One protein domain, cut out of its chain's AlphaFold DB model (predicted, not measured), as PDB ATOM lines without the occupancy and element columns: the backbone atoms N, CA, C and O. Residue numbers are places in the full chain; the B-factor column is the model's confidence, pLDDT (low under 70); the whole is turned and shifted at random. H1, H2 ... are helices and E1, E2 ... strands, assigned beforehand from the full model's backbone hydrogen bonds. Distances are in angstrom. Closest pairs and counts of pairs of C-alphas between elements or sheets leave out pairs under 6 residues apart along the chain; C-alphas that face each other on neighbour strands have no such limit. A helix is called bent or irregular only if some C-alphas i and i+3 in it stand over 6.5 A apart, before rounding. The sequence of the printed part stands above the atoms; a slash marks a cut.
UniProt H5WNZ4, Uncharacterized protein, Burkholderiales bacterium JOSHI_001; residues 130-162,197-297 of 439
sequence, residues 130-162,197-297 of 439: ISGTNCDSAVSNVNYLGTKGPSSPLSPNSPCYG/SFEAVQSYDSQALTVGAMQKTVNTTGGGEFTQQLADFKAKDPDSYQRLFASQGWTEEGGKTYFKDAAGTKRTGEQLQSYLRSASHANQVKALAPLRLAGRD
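What this domain is: This is residues 130 to 162 and 197 to 297 of the 439 residues of an uncharacterized protein of Burkholderiales bacterium JOSHI_001 (UniProt H5WNZ4). Three small two-stranded hairpins, E1-E2, E3-E4 and E5-E6, are set in an arc round a wide V of two helices, H3 and H4. H1 packs on the E3-E4 and E5-E6 hairpins, and short H2 joins its end to the far end of H4. The printed part has 134 residues, with six named strands and four named helices in the order E1 E2 E3 E4 H1 H2 E5 E6 H3 H4. Each sheet is antiparallel, and the class is mixed, helices and strands, with under half of the residues in named elements. The whole is compact, with a radius of gyration of the C-alphas of 13.9 A, and spans 38 by 31 by 29 A.

Where its parts are: E1, residues 139 to 142, begins at C-alpha 139 (103.559, 123.518, 81.929), and E2 holds residues 148 to 151. E3 is residues 209 to 211 and E4 residues 216 to 218. H1, residues 225 to 236, is 16.4 A long and begins at C-alpha 225 (113.454, 115.916, 102.128); H2 is residues 238 to 244. E5 is residues 250 to 253, and E6, residues 256 to 260, is 12.9 A long. H3, residues 269 to 278, measures 14.4 A. H4, residues 281 to 294, measures 19.9 A and ends at C-alpha 294 (112.022, 108.444, 87.799); it is irregular, but only just, with C-alphas 287 and 290 6.6 A apart.

How they stand to each other: In the hairpin E1 and E2, N 141 and O 149 are 2.9 A apart. In the hairpin E3 and E4, N 211 and O 216 are 2.8 A apart; residues 201 to 202 also pair with residues 210 to 211 of E3, antiparallel. The closest C-alphas of E4 and H1 are those of Lys 216 and Phe 226, 4.8 A apart. H1 touches H2 with residues 230 to 234 alone, at a steep tilt of 53 degrees; C-alphas 234 and 241 are closest, at 5.2 A. In the hairpin E5 and E6, N 258 and O 251 are 2.8 A apart. The closest C-alphas of E2 and H3 are those of Gly 149 and Arg 277, 5.2 A apart. H3 and H4 touch at a steep tilt of 59 degrees, with C-alphas 276 and 284 closest, at 5.8 A. H4 touches H2 with residues 290 to 294 alone; C-alphas 244 and 294 are closest, at 5.6 A. Every O i to N i+4 pair is within hydrogen-bond range in H1, H2 and H3, and 8 of 10 in H4.

The domain as a whole: The C-alphas of Ser 131 and Gly 254, the two farthest apart, are 41.8 A apart. Residues 163 to 196 are not printed; C-alphas 162 and 197 are 5.0 A apart across the cut. Of the links printed whole, none is long. The mean pLDDT of the printed part is 80.5; residues 130 to 162, 204 and 281 to 282 are under 70.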
ATOM      1  N   ILE A 130      99.628 108.194  72.484       33.88
ATOM      2  CA  ILE A 130      98.330 107.944  71.836       33.88
ATOM      3  C   ILE A 130      97.551 109.255  71.597       33.88
ATOM      4  O   ILE A 130      96.659 109.292  70.755       33.88
ATOM      5  N   SER A 131      97.908 110.368  72.257       36.41
ATOM      6  CA  SER A 131      97.163 111.639  72.156       36.41
ATOM      7  C   SER A 131      97.913 112.806  71.503       36.41
ATOM      8  O   SER A 131      97.385 113.916  71.471       36.41
ATOM      9  N   GLY A 132      99.154 112.613  71.035       37.38
ATOM     10  CA  GLY A 132      99.999 113.728  70.577       37.38
ATOM     11  C   GLY A 132     100.322 114.754  71.678       37.38
ATOM     12  O   GLY A 132     100.801 115.849  71.385       37.38
ATOM     13  N   THR A 133     100.059 114.426  72.949       48.47
ATOM     14  CA  THR A 133     100.306 115.310  74.092       48.47
ATOM     15  C   THR A 133     101.647 114.954  74.726       48.47
ATOM     16  O   THR A 133     101.790 113.902  75.340       48.47
ATOM     17  N   ASN A 134     102.644 115.836  74.603       60.25
ATOM     18  CA  ASN A 134     103.934 115.664  75.272       60.25
ATOM     19  C   ASN A 134     103.770 115.825  76.792       60.25
ATOM     20  O   ASN A 134     103.775 116.938  77.321       60.25
ATOM     21  N   CYS A 135     103.644 114.698  77.489       58.31
ATOM     22  CA  CYS A 135     103.508 114.677  78.937       58.31
ATOM     23  C   CYS A 135     104.809 114.958  79.680       58.31
ATOM     24  O   CYS A 135     104.740 115.285  80.856       58.31
ATOM     25  N   ASP A 136     105.969 114.917  79.027       61.78
ATOM     26  CA  ASP A 136     107.260 115.211  79.655       61.78
ATOM     27  C   ASP A 136     107.574 116.718  79.657       61.78
ATOM     28  O   ASP A 136     108.428 117.189  80.415       61.78
ATOM     29  N   SER A 137     106.828 117.501  78.874       58.22
ATOM     30  CA  SER A 137     106.894 118.957  78.899       58.22
ATOM     31  C   SER A 137     106.303 119.524  80.190       58.22
ATOM     32  O   SER A 137     105.165 119.239  80.570       58.22
ATOM     33  N   ALA A 138     107.076 120.368  80.874       57.25
ATOM     34  CA  ALA A 138     106.570 121.134  82.005       57.25
ATOM     35  C   ALA A 138     105.626 122.242  81.517       57.25
ATOM     36  O   ALA A 138     105.945 122.969  80.575       57.25
ATOM     37  N   VAL A 139     104.483 122.406  82.180       54.84
ATOM     38  CA  VAL A 139     103.559 123.518  81.929       54.84
ATOM     39  C   VAL A 139     103.838 124.653  82.909       54.84
ATOM     40  O   VAL A 139     104.133 124.422  84.083       54.84
ATOM     41  N   SER A 140     103.769 125.897  82.433       54.69
ATOM     42  CA  SER A 140     103.877 127.068  83.306       54.69
ATOM     43  C   SER A 140     102.577 127.231  84.088       54.69
ATOM     44  O   SER A 140     101.563 127.608  83.505       54.69
ATOM     45  N   ASN A 141     102.626 127.029  85.403       56.06
ATOM     46  CA  ASN A 141     101.496 127.255  86.302       56.06
ATOM     47  C   ASN A 141     101.755 128.444  87.231       56.06
ATOM     48  O   ASN A 141     102.894 128.862  87.445       56.06
ATOM     49  N   VAL A 142     100.666 129.010  87.749       45.97
ATOM     50  CA  VAL A 142     100.668 130.068  88.762       45.97
ATOM     51  C   VAL A 142     100.212 129.436  90.071       45.97
ATOM     52  O   VAL A 142      99.146 128.826  90.109       45.97
ATOM     53  N   ASN A 143     100.996 129.568  91.138       51.59
ATOM     54  CA  ASN A 143     100.571 129.107  92.458       51.59
ATOM     55  C   ASN A 143      99.597 130.096  93.123       51.59
ATOM     56  O   ASN A 143      99.382 131.212  92.654       51.59
ATOM     57  N   TYR A 144      99.055 129.721  94.281       37.03
ATOM     58  CA  TYR A 144      98.159 130.572  95.075       37.03
ATOM     59  C   TYR A 144      98.809 131.877  95.583       37.03
ATOM     60  O   TYR A 144      98.105 132.783  96.015       37.03
ATOM     61  N   LEU A 145     100.142 131.989  95.521       38.97
ATOM     62  CA  LEU A 145     100.913 133.197  95.837       38.97
ATOM     63  C   LEU A 145     101.182 134.067  94.594       38.97
ATOM     64  O   LEU A 145     101.962 135.013  94.663       38.97
ATOM     65  N   GLY A 146     100.595 133.737  93.437       38.06
ATOM     66  CA  GLY A 146     100.814 134.455  92.179       38.06
ATOM     67  C   GLY A 146     102.182 134.198  91.531       38.06
ATOM     68  O   GLY A 146     102.515 134.826  90.525       38.06
ATOM     69  N   THR A 147     102.983 133.276  92.072       46.75
ATOM     70  CA  THR A 147     104.306 132.927  91.537       46.75
ATOM     71  C   THR A 147     104.152 131.982  90.351       46.75
ATOM     72  O   THR A 147     103.490 130.950  90.451       46.75
ATOM     73  N   LYS A 148     104.776 132.339  89.223       53.28
ATOM     74  CA  LYS A 148     104.820 131.519  88.007       53.28
ATOM     75  C   LYS A 148     106.023 130.584  88.021       53.28
ATOM     76  O   LYS A 148     107.127 131.005  88.358       53.28
ATOM     77  N   GLY A 149     105.829 129.345  87.585       54.19
ATOM     78  CA  GLY A 149     106.932 128.421  87.342       54.19
ATOM     79  C   GLY A 149     106.483 127.100  86.721       54.19
ATOM     80  O   GLY A 149     105.282 126.850  86.584       54.19
ATOM     81  N   PRO A 150     107.442 126.258  86.309       63.22
ATOM     82  CA  PRO A 150     107.135 124.995  85.662       63.22
ATOM     83  C   PRO A 150     106.556 123.987  86.659       63.22
ATOM     84  O   PRO A 150     106.967 123.924  87.823       63.22
ATOM     85  N   SER A 151     105.622 123.172  86.176       63.62
ATOM     86  CA  SER A 151     105.085 122.017  86.895       63.62
ATOM     87  C   SER A 151     104.518 120.959  85.959       63.62
ATOM     88  O   SER A 151     104.219 121.245  84.798       63.62
ATOM     89  N   SER A 152     104.361 119.741  86.467       61.44
ATOM     90  CA  SER A 152     103.584 118.692  85.808       61.44
ATOM     91  C   SER A 152     102.096 119.085  85.726       61.44
ATOM     92  O   SER A 152     101.613 119.834  86.578       61.44
ATOM     93  N   PRO A 153     101.329 118.584  84.742       58.28
ATOM     94  CA  PRO A 153      99.878 118.738  84.728       58.28
ATOM     95  C   PRO A 153      99.259 118.079  85.974       58.28
ATOM     96  O   PRO A 153      99.236 116.862  86.091       58.28
ATOM     97  N   LEU A 154      98.762 118.887  86.914       54.22
ATOM     98  CA  LEU A 154      98.174 118.417  88.182       54.22
ATOM     99  C   LEU A 154      96.672 118.089  88.080       54.22
ATOM    100  O   LEU A 154      96.024 117.826  89.089       54.22
ATOM    101  N   SER A 155      96.082 118.164  86.884       55.81
ATOM    102  CA  SER A 155      94.646 117.940  86.703       55.81
ATOM    103  C   SER A 155      94.355 116.455  86.478       55.81
ATOM    104  O   SER A 155      94.900 115.916  85.517       55.81
ATOM    105  N   PRO A 156      93.445 115.829  87.252       52.97
ATOM    106  CA  PRO A 156      92.971 114.457  87.018       52.97
ATOM    107  C   PRO A 156      92.387 114.233  85.618       52.97
ATOM    108  O   PRO A 156      92.319 113.109  85.142       52.97
ATOM    109  N   ASN A 157      91.978 115.313  84.947       50.66
ATOM    110  CA  ASN A 157      91.444 115.277  83.586       50.66
ATOM    111  C   ASN A 157      92.536 115.435  82.514       50.66
ATOM    112  O   ASN A 157      92.228 115.519  81.326       50.66
ATOM    113  N   SER A 158      93.807 115.554  82.910       56.03
ATOM    114  CA  SER A 158      94.925 115.577  81.976       56.03
ATOM    115  C   SER A 158      95.281 114.145  81.574       56.03
ATOM    116  O   SER A 158      95.454 113.310  82.458       56.03
ATOM    117  N   PRO A 159      95.512 113.860  80.279       56.50
ATOM    118  CA  PRO A 159      96.081 112.576  79.861       56.50
ATOM    119  C   PRO A 159      97.491 112.341  80.434       56.50
ATOM    120  O   PRO A 159      97.995 111.230  80.377       56.50
ATOM    121  N   CYS A 160      98.112 113.384  80.997       59.88
ATOM    122  CA  CYS A 160      99.416 113.358  81.645       59.88
ATOM    123  C   CYS A 160      99.329 113.346  83.179       59.88
ATOM    124  O   CYS A 160     100.330 113.638  83.843       59.88
ATOM    125  N   TYR A 161      98.136 113.105  83.736       63.47
ATOM    126  CA  TYR A 161      97.970 112.922  85.171       63.47
ATOM    127  C   TYR A 161      98.723 111.661  85.593       63.47
ATOM    128  O   TYR A 161      98.581 110.607  84.977       63.47
ATOM    129  N   GLY A 162      99.596 111.801  86.586       69.81
ATOM    130  CA  GLY A 162     100.479 110.715  86.984       69.81
ATOM    131  C   GLY A 162      99.764 109.607  87.758       69.81
ATOM    132  O   GLY A 162      98.636 109.785  88.217       69.81
ATOM    133  N   SER A 197     100.794 112.865  92.406       85.81
ATOM    134  CA  SER A 197     101.164 111.550  91.880       85.81
ATOM    135  C   SER A 197     102.669 111.290  92.007       85.81
ATOM    136  O   SER A 197     103.450 112.197  92.316       85.81
ATOM    137  N   PHE A 198     103.114 110.066  91.714       87.62
ATOM    138  CA  PHE A 198     104.542 109.717  91.747       87.62
ATOM    139  C   PHE A 198     105.416 110.579  90.820       87.62
ATOM    140  O   PHE A 198     106.600 110.781  91.094       87.62
ATOM    141  N   GLU A 199     104.838 111.091  89.734       87.25
ATOM    142  CA  GLU A 199     105.471 111.888  88.680       87.25
ATOM    143  C   GLU A 199     105.287 113.402  88.875       87.25
ATOM    144  O   GLU A 199     105.656 114.204  88.005       87.25
ATOM    145  N   ALA A 200     104.666 113.822  89.977       85.38
ATOM    146  CA  ALA A 200     104.429 115.228  90.247       85.38
ATOM    147  C   ALA A 200     105.762 115.951  90.493       85.38
ATOM    148  O   ALA A 200     106.542 115.570  91.359       85.38
ATOM    149  N   VAL A 201     106.034 117.003  89.723       87.81
ATOM    150  CA  VAL A 201     107.239 117.827  89.862       87.81
ATOM    151  C   VAL A 201     106.846 119.286  89.689       87.81
ATOM    152  O   VAL A 201     106.104 119.614  88.763       87.81
ATOM    153  N   GLN A 202     107.343 120.173  90.548       84.38
ATOM    154  CA  GLN A 202     107.091 121.612  90.451       84.38
ATOM    155  C   GLN A 202     108.259 122.448  90.983       84.38
ATOM    156  O   GLN A 202     109.052 121.989  91.798       84.38
ATOM    157  N   SER A 203     108.356 123.698  90.524       83.19
ATOM    158  CA  SER A 203     109.409 124.646  90.931       83.19
ATOM    159  C   SER A 203     108.870 126.072  91.139       83.19
ATOM    160  O   SER A 203     109.578 127.061  90.917       83.19
ATOM    161  N   TYR A 204     107.608 126.221  91.543       69.31
ATOM    162  CA  TYR A 204     106.929 127.522  91.622       69.31
ATOM    163  C   TYR A 204     106.614 128.014  93.047       69.31
ATOM    164  O   TYR A 204     106.049 129.092  93.187       69.31
ATOM    165  N   ASP A 205     106.912 127.249  94.102       71.81
ATOM    166  CA  ASP A 205     106.602 127.584  95.506       71.81
ATOM    167  C   ASP A 205     107.791 128.274  96.220       71.81
ATOM    168  O   ASP A 205     108.603 128.939  95.582       71.81
ATOM    169  N   SER A 206     107.907 128.211  97.549       81.06
ATOM    170  CA  SER A 206     109.075 128.772  98.253       81.06
ATOM    171  C   SER A 206     110.338 127.906  98.134       81.06
ATOM    172  O   SER A 206     111.409 128.332  98.564       81.06
ATOM    173  N   GLN A 207     110.234 126.714  97.548       88.44
ATOM    174  CA  GLN A 207     111.308 125.738  97.414       88.44
ATOM    175  C   GLN A 207     111.966 125.836  96.036       88.44
ATOM    176  O   GLN A 207     111.414 126.399  95.081       88.44
ATOM    177  N   ALA A 208     113.189 125.318  95.931       91.00
ATOM    178  CA  ALA A 208     113.883 125.234  94.654       91.00
ATOM    179  C   ALA A 208     113.213 124.219  93.725       91.00
ATOM    180  O   ALA A 208     113.160 124.444  92.521       91.00
ATOM    181  N   LEU A 209     112.700 123.128  94.289       93.19
ATOM    182  CA  LEU A 209     112.048 122.040  93.574       93.19
ATOM    183  C   LEU A 209     111.192 121.236  94.560       93.19
ATOM    184  O   LEU A 209     111.586 121.065  95.711       93.19
ATOM    185  N   THR A 210     110.081 120.687  94.091       91.62
ATOM    186  CA  THR A 210     109.204 119.788  94.845       91.62
ATOM    187  C   THR A 210     108.860 118.585  93.961       91.62
ATOM    188  O   THR A 210     108.546 118.774  92.783       91.62
ATOM    189  N   VAL A 211     108.979 117.357  94.485       92.31
ATOM    190  CA  VAL A 211     108.956 116.105  93.704       92.31
ATOM    191  C   VAL A 211     108.152 114.997  94.389       92.31
ATOM    192  O   VAL A 211     108.250 114.781  95.597       92.31
ATOM    193  N   GLY A 212     107.439 114.229  93.571       91.56
ATOM    194  CA  GLY A 212     106.835 112.954  93.920       91.56
ATOM    195  C   GLY A 212     105.537 113.077  94.700       91.56
ATOM    196  O   GLY A 212     105.032 114.164  94.974       91.56
ATOM    197  N   ALA A 213     105.000 111.934  95.098       89.56
ATOM    198  CA  ALA A 213     103.667 111.861  95.668       89.56
ATOM    199  C   ALA A 213     103.538 112.504  97.056       89.56
ATOM    200  O   ALA A 213     102.471 112.988  97.408       89.56
ATOM    201  N   MET A 214     104.625 112.550  97.833       89.62
ATOM    202  CA  MET A 214     104.672 113.287  99.106       89.62
ATOM    203  C   MET A 214     105.081 114.754  98.915       89.62
ATOM    204  O   MET A 214     105.212 115.480  99.893       89.62
ATOM    205  N   GLN A 215     105.340 115.192  97.676       88.25
ATOM    206  CA  GLN A 215     105.822 116.544  97.387       88.25
ATOM    207  C   GLN A 215     107.077 116.887  98.219       88.25
ATOM    208  O   GLN A 215     107.175 117.936  98.855       88.25
ATOM    209  N   LYS A 216     108.066 115.984  98.220       92.62
ATOM    210  CA  LYS A 216     109.337 116.194  98.924       92.62
ATOM    211  C   LYS A 216     110.131 117.314  98.264       92.62
ATOM    212  O   LYS A 216     110.169 117.427  97.040       92.62
ATOM    213  N   THR A 217     110.816 118.118  99.070       93.25
ATOM    214  CA  THR A 217     111.376 119.395  98.609       93.25
ATOM    215  C   THR A 217     112.901 119.389  98.513       93.25
ATOM    216  O   THR A 217     113.600 118.732  99.292       93.25
ATOM    217  N   VAL A 218     113.418 120.176  97.570       95.81
ATOM    218  CA  VAL A 218     114.756 120.765  97.612       95.81
ATOM    219  C   VAL A 218     114.588 122.225  98.010       95.81
ATOM    220  O   VAL A 218     113.962 123.000  97.285       95.81
ATOM    221  N   ASN A 219     115.132 122.618  99.154       93.94
ATOM    222  CA  ASN A 219     115.005 123.984  99.656       93.94
ATOM    223  C   ASN A 219     115.987 124.953  98.965       93.94
ATOM    224  O   ASN A 219     116.826 124.561  98.152       93.94
ATOM    225  N   THR A 220     115.914 126.242  99.304       93.31
ATOM    226  CA  THR A 220     116.770 127.289  98.717       93.31
ATOM    227  C   THR A 220     118.257 127.160  99.072       93.31
ATOM    228  O   THR A 220     119.092 127.774  98.414       93.31
ATOM    229  N   THR A 221     118.636 126.316 100.037       95.31
ATOM    230  CA  THR A 221     120.049 126.020 100.345       95.31
ATOM    231  C   THR A 221     120.567 124.760  99.644       95.31
ATOM    232  O   THR A 221     121.763 124.459  99.722       95.31
ATOM    233  N   GLY A 222     119.685 124.049  98.932       94.88
ATOM    234  CA  GLY A 222     119.983 122.822  98.202       94.88
ATOM    235  C   GLY A 222     119.724 121.532  98.978       94.88
ATOM    236  O   GLY A 222     119.854 120.467  98.386       94.88
ATOM    237  N   GLY A 223     119.373 121.605 100.264       96.00
ATOM    238  CA  GLY A 223     119.010 120.446 101.089       96.00
ATOM    239  C   GLY A 223     117.519 120.114 100.996       96.00
ATOM    240  O   GLY A 223     116.858 120.489 100.035       96.00
ATOM    241  N   GLY A 224     116.962 119.435 101.999       93.75
ATOM    242  CA  GLY A 224     115.523 119.132 102.088       93.75
ATOM    243  C   GLY A 224     115.194 117.644 101.967       93.75
ATOM    244  O   GLY A 224     116.081 116.802 101.824       93.75
ATOM    245  N   GLU A 225     113.908 117.310 102.049       94.12
ATOM    246  CA  GLU A 225     113.454 115.916 102.128       94.12
ATOM    247  C   GLU A 225     113.711 115.128 100.842       94.12
ATOM    248  O   GLU A 225     113.982 113.927 100.906       94.12
ATOM    249  N   PHE A 226     113.668 115.789  99.681       96.44
ATOM    250  CA  PHE A 226     113.997 115.138  98.414       96.44
ATOM    251  C   PHE A 226     115.494 114.841  98.322       96.44
ATOM    252  O   PHE A 226     115.894 113.791  97.833       96.44
ATOM    253  N   THR A 227     116.326 115.725  98.878       97.31
ATOM    254  CA  THR A 227     117.771 115.495  98.967       97.31
ATOM    255  C   THR A 227     118.081 114.264  99.816       97.31
ATOM    256  O   THR A 227     118.878 113.425  99.404       97.31
ATOM    257  N   GLN A 228     117.404 114.104 100.960       96.19
ATOM    258  CA  GLN A 228     117.540 112.892 101.773       96.19
ATOM    259  C   GLN A 228     117.041 111.649 101.027       96.19
ATOM    260  O   GLN A 228     117.707 110.622 101.054       96.19
ATOM    261  N   GLN A 229     115.913 111.741 100.316       96.75
ATOM    262  CA  GLN A 229     115.397 110.628  99.514       96.75
ATOM    263  C   GLN A 229     116.395 110.183  98.436       96.75
ATOM    264  O   GLN A 229     116.571 108.985  98.232       96.75
ATOM    265  N   LEU A 230     117.071 111.122  97.764       97.38
ATOM    266  CA  LEU A 230     118.123 110.797  96.799       97.38
ATOM    267  C   LEU A 230     119.322 110.116  97.465       97.38
ATOM    268  O   LEU A 230     119.844 109.156  96.901       97.38
ATOM    269  N   ALA A 231     119.741 110.574  98.649       96.69
ATOM    270  CA  ALA A 231     120.817 109.937  99.411       96.69
ATOM    271  C   ALA A 231     120.452 108.497  99.812       96.69
ATOM    272  O   ALA A 231     121.231 107.573  99.571       96.69
ATOM    273  N   ASP A 232     119.248 108.300 100.358       94.81
ATOM    274  CA  ASP A 232     118.737 106.989 100.770       94.81
ATOM    275  C   ASP A 232     118.626 106.047  99.557       94.81
ATOM    276  O   ASP A 232     119.089 104.906  99.600       94.81
ATOM    277  N   PHE A 233     118.092 106.540  98.432       95.50
ATOM    278  CA  PHE A 233     117.958 105.765  97.198       95.50
ATOM    279  C   PHE A 233     119.317 105.398  96.589       95.50
ATOM    280  O   PHE A 233     119.518 104.257  96.189       95.50
ATOM    281  N   LYS A 234     120.278 106.328  96.579       95.69
ATOM    282  CA  LYS A 234     121.662 106.093  96.135       95.69
ATOM    283  C   LYS A 234     122.370 105.030  96.971       95.69
ATOM    284  O   LYS A 234     123.124 104.236  96.419       95.69
ATOM    285  N   ALA A 235     122.154 105.029  98.286       94.19
ATOM    286  CA  ALA A 235     122.741 104.035  99.180       94.19
ATOM    287  C   ALA A 235     122.116 102.644  98.985       94.19
ATOM    288  O   ALA A 235     122.820 101.638  99.054       94.19
ATOM    289  N   LYS A 236     120.804 102.595  98.735       91.31
ATOM    290  CA  LYS A 236     120.028 101.357  98.607       91.31
ATOM    291  C   LYS A 236     120.126 100.705  97.226       91.31
ATOM    292  O   LYS A 236     120.240  99.487  97.142       91.31
ATOM    293  N   ASP A 237     120.061 101.498  96.162       90.25
ATOM    294  CA  ASP A 237     120.097 101.053  94.765       90.25
ATOM    295  C   ASP A 237     120.959 102.018  93.921       90.25
ATOM    296  O   ASP A 237     120.440 102.887  93.203       90.25
ATOM    297  N   PRO A 238     122.298 101.908  94.017       91.75
ATOM    298  CA  PRO A 238     123.217 102.811  93.326       91.75
ATOM    299  C   PRO A 238     123.102 102.732  91.797       91.75
ATOM    300  O   PRO A 238     123.299 103.746  91.125       91.75
ATOM    301  N   ASP A 239     122.744 101.570  91.243       89.00
ATOM    302  CA  ASP A 239     122.605 101.370  89.797       89.00
ATOM    303  C   ASP A 239     121.365 102.093  89.256       89.00
ATOM    304  O   ASP A 239     121.451 102.838  88.269       89.00
ATOM    305  N   SER A 240     120.209 101.945  89.918       88.25
ATOM    306  CA  SER A 240     119.013 102.706  89.549       88.25
ATOM    307  C   SER A 240     119.197 104.194  89.805       88.25
ATOM    308  O   SER A 240     118.795 104.996  88.964       88.25
ATOM    309  N   TYR A 241     119.860 104.595  90.893       92.94
ATOM    310  CA  TYR A 241     120.200 106.001  91.117       92.94
ATOM    311  C   TYR A 241     121.054 106.570  89.974       92.94
ATOM    312  O   TYR A 241     120.767 107.653  89.452       92.94
ATOM    313  N   GLN A 242     122.074 105.825  89.535       92.69
ATOM    314  CA  GLN A 242     122.933 106.234  88.429       92.69
ATOM    315  C   GLN A 242     122.133 106.400  87.128       92.69
ATOM    316  O   GLN A 242     122.284 107.399  86.416       92.69
ATOM    317  N   ARG A 243     121.256 105.439  86.822       90.94
ATOM    318  CA  ARG A 243     120.400 105.443  85.628       90.94
ATOM    319  C   ARG A 243     119.360 106.564  85.653       90.94
ATOM    320  O   ARG A 243     119.210 107.259  84.653       90.94
ATOM    321  N   LEU A 244     118.647 106.735  86.762       86.88
ATOM    322  CA  LEU A 244     117.486 107.625  86.855       86.88
ATOM    323  C   LEU A 244     117.872 109.084  87.121       86.88
ATOM    324  O   LEU A 244     117.208 109.985  86.613       86.88
ATOM    325  N   PHE A 245     118.951 109.326  87.874       94.44
ATOM    326  CA  PHE A 245     119.319 110.669  88.329       94.44
ATOM    327  C   PHE A 245     120.697 111.104  87.829       94.44
ATOM    328  O   PHE A 245     120.784 112.056  87.051       94.44
ATOM    329  N   ALA A 246     121.770 110.404  88.213       92.62
ATOM    330  CA  ALA A 246     123.136 110.896  87.989       92.62
ATOM    331  C   ALA A 246     123.474 111.067  86.503       92.62
ATOM    332  O   ALA A 246     123.998 112.106  86.098       92.62
ATOM    333  N   SER A 247     123.112 110.087  85.671       90.56
ATOM    334  CA  SER A 247     123.288 110.170  84.214       90.56
ATOM    335  C   SER A 247     122.419 111.247  83.552       90.56
ATOM    336  O   SER A 247     122.720 111.679  82.445       90.56
ATOM    337  N   GLN A 248     121.368 111.701  84.237       90.75
ATOM    338  CA  GLN A 248     120.451 112.745  83.781       90.75
ATOM    339  C   GLN A 248     120.815 114.133  84.343       90.75
ATOM    340  O   GLN A 248     120.040 115.079  84.221       90.75
ATOM    341  N   GLY A 249     121.988 114.261  84.972       94.12
ATOM    342  CA  GLY A 249     122.498 115.515  85.524       94.12
ATOM    343  C   GLY A 249     122.082 115.797  86.970       94.12
ATOM    344  O   GLY A 249     122.529 116.801  87.522       94.12
ATOM    345  N   TRP A 250     121.283 114.938  87.607       97.50
ATOM    346  CA  TRP A 250     120.853 115.100  88.998       97.50
ATOM    347  C   TRP A 250     121.759 114.339  89.957       97.50
ATOM    348  O   TRP A 250     121.927 113.133  89.834       97.50
ATOM    349  N   THR A 251     122.326 115.031  90.939       97.50
ATOM    350  CA  THR A 251     123.253 114.422  91.901       97.50
ATOM    351  C   THR A 251     122.969 114.876  93.324       97.50
ATOM    352  O   THR A 251     122.730 116.056  93.561       97.50
ATOM    353  N   GLU A 252     123.019 113.944  94.271       95.81
ATOM    354  CA  GLU A 252     123.160 114.226  95.697       95.81
ATOM    355  C   GLU A 252     124.644 114.180  96.076       95.81
ATOM    356  O   GLU A 252     125.342 113.189  95.809       95.81
ATOM    357  N   GLU A 253     125.114 115.271  96.682       94.88
ATOM    358  CA  GLU A 253     126.464 115.413  97.215       94.88
ATOM    359  C   GLU A 253     126.469 116.250  98.501       94.88
ATOM    360  O   GLU A 253     126.075 117.419  98.503       94.88
ATOM    361  N   GLY A 254     126.979 115.675  99.593       91.94
ATOM    362  CA  GLY A 254     127.197 116.398 100.848       91.94
ATOM    363  C   GLY A 254     125.910 116.941 101.474       91.94
ATOM    364  O   GLY A 254     125.936 118.022 102.066       91.94
ATOM    365  N   GLY A 255     124.786 116.235 101.309       94.75
ATOM    366  CA  GLY A 255     123.485 116.675 101.813       94.75
ATOM    367  C   GLY A 255     122.851 117.785 100.974       94.75
ATOM    368  O   GLY A 255     121.984 118.511 101.469       94.75
ATOM    369  N   LYS A 256     123.282 117.940  99.715       97.81
ATOM    370  CA  LYS A 256     122.709 118.884  98.751       97.81
ATOM    371  C   LYS A 256     122.391 118.211  97.424       97.81
ATOM    372  O   LYS A 256     123.167 117.403  96.922       97.81
ATOM    373  N   THR A 257     121.278 118.616  96.826       98.12
ATOM    374  CA  THR A 257     120.882 118.227  95.473       98.12
ATOM    375  C   THR A 257     121.406 119.234  94.458       98.12
ATOM    376  O   THR A 257     121.236 120.448  94.613       98.12
ATOM    377  N   TYR A 258     121.998 118.732  93.382       98.06
ATOM    378  CA  TYR A 258     122.518 119.517  92.278       98.06
ATOM    379  C   TYR A 258     121.941 119.058  90.943       98.06
ATOM    380  O   TYR A 258     121.816 117.859  90.700       98.06
ATOM    381  N   PHE A 259     121.699 120.016  90.049       97.38
ATOM    382  CA  PHE A 259     121.459 119.766  88.631       97.38
ATOM    383  C   PHE A 259     122.628 120.298  87.800       97.38
ATOM    384  O   PHE A 259     123.027 121.459  87.946       97.38
ATOM    385  N   LYS A 260     123.174 119.454  86.925       95.44
ATOM    386  CA  LYS A 260     124.209 119.793  85.951       95.44
ATOM    387  C   LYS A 260     123.588 119.850  84.559       95.44
ATOM    388  O   LYS A 260     123.086 118.846  84.065       95.44
ATOM    389  N   ASP A 261     123.634 121.022  83.932       87.12
ATOM    390  CA  ASP A 261     123.134 121.194  82.566       87.12
ATOM    391  C   ASP A 261     124.100 120.615  81.512       87.12
ATOM    392  O   ASP A 261     125.212 120.180  81.817       87.12
ATOM    393  N   ALA A 262     123.686 120.639  80.241       80.25
ATOM    394  CA  ALA A 262     124.491 120.143  79.121       80.25
ATOM    395  C   ALA A 262     125.808 120.919  78.913       80.25
ATOM    396  O   ALA A 262     126.760 120.367  78.368       80.25
ATOM    397  N   ALA A 263     125.886 122.175  79.368       84.31
ATOM    398  CA  ALA A 263     127.125 122.957  79.363       84.31
ATOM    399  C   ALA A 263     128.057 122.576  80.529       84.31
ATOM    400  O   ALA A 263     129.152 123.116  80.668       84.31
ATOM    401  N   GLY A 264     127.623 121.655  81.389       87.88
ATOM    402  CA  GLY A 264     128.351 121.192  82.554       87.88
ATOM    403  C   GLY A 264     128.244 122.111  83.767       87.88
ATOM    404  O   GLY A 264     128.911 121.854  84.771       87.88
ATOM    405  N   THR A 265     127.400 123.145  83.713       94.25
ATOM    406  CA  THR A 265     127.217 124.069  84.831       94.25
ATOM    407  C   THR A 265     126.333 123.423  85.886       94.25
ATOM    408  O   THR A 265     125.200 123.018  85.616       94.25
ATOM    409  N   LYS A 266     126.857 123.342  87.105       96.06
ATOM    410  CA  LYS A 266     126.211 122.709  88.253       96.06
ATOM    411  C   LYS A 266     125.508 123.758  89.116       96.06
ATOM    412  O   LYS A 266     126.112 124.773  89.450       96.06
ATOM    413  N   ARG A 267     124.242 123.524  89.468       96.44
ATOM    414  CA  ARG A 267     123.385 124.454  90.229       96.44
ATOM    415  C   ARG A 267     122.693 123.749  91.384       96.44
ATOM    416  O   ARG A 267     122.322 122.589  91.257       96.44
ATOM    417  N   THR A 268     122.488 124.467  92.482       97.25
ATOM    418  CA  THR A 268     121.752 124.011  93.670       97.25
ATOM    419  C   THR A 268     121.013 125.185  94.309       97.25
ATOM    420  O   THR A 268     121.282 126.337  93.957       97.25
ATOM    421  N   GLY A 269     120.090 124.906  95.228       94.62
ATOM    422  CA  GLY A 269     119.411 125.926  96.026       94.62
ATOM    423  C   GLY A 269     118.785 127.042  95.185       94.62
ATOM    424  O   GLY A 269     118.136 126.780  94.175       94.62
ATOM    425  N   GLU A 270     119.017 128.297  95.570       94.62
ATOM    426  CA  GLU A 270     118.522 129.481  94.850       94.62
ATOM    427  C   GLU A 270     118.962 129.519  93.381       94.62
ATOM    428  O   GLU A 270     118.157 129.837  92.510       94.62
ATOM    429  N   GLN A 271     120.200 129.122  93.064       95.38
ATOM    430  CA  GLN A 271     120.675 129.096  91.675       95.38
ATOM    431  C   GLN A 271     119.892 128.090  90.826       95.38
ATOM    432  O   GLN A 271     119.607 128.349  89.656       95.38
ATOM    433  N   LEU A 272     119.547 126.939  91.412       94.50
ATOM    434  CA  LEU A 272     118.693 125.945  90.770       94.50
ATOM    435  C   LEU A 272     117.270 126.485  90.604       94.50
ATOM    436  O   LEU A 272     116.717 126.396  89.511       94.50
ATOM    437  N   GLN A 273     116.710 127.097  91.647       91.31
ATOM    438  CA  GLN A 273     115.374 127.691  91.615       91.31
ATOM    439  C   GLN A 273     115.251 128.751  90.512       91.31
ATOM    440  O   GLN A 273     114.328 128.703  89.697       91.31
ATOM    441  N   SER A 274     116.192 129.699  90.461       89.81
ATOM    442  CA  SER A 274     116.224 130.733  89.427       89.81
ATOM    443  C   SER A 274     116.345 130.107  88.044       89.81
ATOM    444  O   SER A 274     115.563 130.453  87.164       89.81
ATOM    445  N   TYR A 275     117.253 129.141  87.870       90.31
ATOM    446  CA  TYR A 275     117.411 128.433  86.604       90.31
ATOM    447  C   TYR A 275     116.111 127.768  86.156       90.31
ATOM    448  O   TYR A 275     115.673 128.014  85.041       90.31
ATOM    449  N   LEU A 276     115.446 126.993  87.012       87.44
ATOM    450  CA  LEU A 276     114.200 126.315  86.648       87.44
ATOM    451  C   LEU A 276     113.084 127.305  86.284       87.44
ATOM    452  O   LEU A 276     112.284 127.021  85.396       87.44
ATOM    453  N   ARG A 277     113.037 128.489  86.905       84.31
ATOM    454  CA  ARG A 277     112.004 129.505  86.632       84.31
ATOM    455  C   ARG A 277     112.269 130.362  85.403       84.31
ATOM    456  O   ARG A 277     111.314 130.761  84.746       84.31
ATOM    457  N   SER A 278     113.532 130.658  85.108       78.50
ATOM    458  CA  SER A 278     113.916 131.556  84.012       78.50
ATOM    459  C   SER A 278     114.483 130.833  82.791       78.50
ATOM    460  O   SER A 278     114.748 131.476  81.776       78.50
ATOM    461  N   ALA A 279     114.730 129.525  82.880       75.38
ATOM    462  CA  ALA A 279     115.204 128.724  81.762       75.38
ATOM    463  C   ALA A 279     114.206 128.746  80.600       75.38
ATOM    464  O   ALA A 279     112.992 128.814  80.789       75.38
ATOM    465  N   SER A 280     114.734 128.617  79.381       73.31
ATOM    466  CA  SER A 280     113.903 128.303  78.223       73.31
ATOM    467  C   SER A 280     113.123 127.012  78.472       73.31
ATOM    468  O   SER A 280     113.585 126.127  79.198       73.31
ATOM    469  N   HIS A 281     111.970 126.867  77.819       67.56
ATOM    470  CA  HIS A 281     111.149 125.663  77.944       67.56
ATOM    471  C   HIS A 281     111.968 124.380  77.714       67.56
ATOM    472  O   HIS A 281     111.925 123.467  78.529       67.56
ATOM    473  N   ALA A 282     112.815 124.347  76.679       67.81
ATOM    474  CA  ALA A 282     113.687 123.205  76.394       67.81
ATOM    475  C   ALA A 282     114.619 122.839  77.568       67.81
ATOM    476  O   ALA A 282     114.831 121.662  77.856       67.81
ATOM    477  N   ASN A 283     115.156 123.834  78.274       72.88
ATOM    478  CA  ASN A 283     116.024 123.615  79.430       72.88
ATOM    479  C   ASN A 283     115.236 123.191  80.679       72.88
ATOM    480  O   ASN A 283     115.719 122.363  81.448       72.88
ATOM    481  N   GLN A 284     114.006 123.684  80.853       74.88
ATOM    482  CA  GLN A 284     113.100 123.195  81.897       74.88
ATOM    483  C   GLN A 284     112.743 121.723  81.677       74.88
ATOM    484  O   GLN A 284     112.803 120.939  82.618       74.88
ATOM    485  N   VAL A 285     112.430 121.331  80.437       72.25
ATOM    486  CA  VAL A 285     112.149 119.930  80.088       72.25
ATOM    487  C   VAL A 285     113.352 119.046  80.398       72.25
ATOM    488  O   VAL A 285     113.200 118.043  81.088       72.25
ATOM    489  N   LYS A 286     114.562 119.447  79.988       78.31
ATOM    490  CA  LYS A 286     115.791 118.695  80.295       78.31
ATOM    491  C   LYS A 286     116.019 118.498  81.793       78.31
ATOM    492  O   LYS A 286     116.497 117.443  82.191       78.31
ATOM    493  N   ALA A 287     115.683 119.491  82.614       85.56
ATOM    494  CA  ALA A 287     115.845 119.385  84.056       85.56
ATOM    495  C   ALA A 287     114.740 118.547  84.716       85.56
ATOM    496  O   ALA A 287     115.029 117.716  85.571       85.56
ATOM    497  N   LEU A 288     113.477 118.742  84.336       86.38
ATOM    498  CA  LEU A 288     112.336 118.183  85.068       86.38
ATOM    499  C   LEU A 288     111.870 116.823  84.540       86.38
ATOM    500  O   LEU A 288     111.430 115.995  85.336       86.38
ATOM    501  N   ALA A 289     111.984 116.555  83.235       80.19
ATOM    502  CA  ALA A 289     111.551 115.285  82.651       80.19
ATOM    503  C   ALA A 289     112.241 114.061  83.282       80.19
ATOM    504  O   ALA A 289     111.535 113.103  83.595       80.19
ATOM    505  N   PRO A 290     113.560 114.071  83.579       86.00
ATOM    506  CA  PRO A 290     114.201 112.959  84.281       86.00
ATOM    507  C   PRO A 290     113.559 112.605  85.624       86.00
ATOM    508  O   PRO A 290     113.379 111.431  85.928       86.00
ATOM    509  N   LEU A 291     113.158 113.611  86.406       92.00
ATOM    510  CA  LEU A 291     112.518 113.407  87.707       92.00
ATOM    511  C   LEU A 291     111.121 112.800  87.557       92.00
ATOM    512  O   LEU A 291     110.731 111.928  88.331       92.00
ATOM    513  N   ARG A 292     110.384 113.218  86.524       86.19
ATOM    514  CA  ARG A 292     109.077 112.639  86.187       86.19
ATOM    515  C   ARG A 292     109.207 111.188  85.743       86.19
ATOM    516  O   ARG A 292     108.438 110.350  86.196       86.19
ATOM    517  N   LEU A 293     110.195 110.893  84.898       81.88
ATOM    518  CA  LEU A 293     110.495 109.533  84.453       81.88
ATOM    519  C   LEU A 293     110.929 108.640  85.619       81.88
ATOM    520  O   LEU A 293     110.494 107.495  85.684       81.88
ATOM    521  N   ALA A 294     111.710 109.162  86.568       88.94
ATOM    522  CA  ALA A 294     112.022 108.444  87.799       88.94
ATOM    523  C   ALA A 294     110.750 108.119  88.599       88.94
ATOM    524  O   ALA A 294     110.614 107.010  89.097       88.94
ATOM    525  N   GLY A 295     109.771 109.029  88.646       87.56
ATOM    526  CA  GLY A 295     108.448 108.774  89.229       87.56
ATOM    527  C   GLY A 295     107.658 107.631  88.575       87.56
ATOM    528  O   GLY A 295     106.724 107.116  89.184       87.56
ATOM    529  N   ARG A 296     108.033 107.196  87.366       84.00
ATOM    530  CA  ARG A 296     107.432 106.040  86.678       84.00
ATOM    531  C   ARG A 296     108.162 104.723  86.959       84.00
ATOM    532  O   ARG A 296     107.638 103.667  86.631       84.00
ATOM    533  N   ASP A 297     109.360 104.781  87.537       88.44
ATOM    534  CA  ASP A 297     110.192 103.611  87.808       88.44
ATOM    535  C   ASP A 297     109.770 102.918  89.110       88.44
ATOM    536  O   ASP A 297     109.634 103.560  90.154       88.44
TER     537      ASP A 297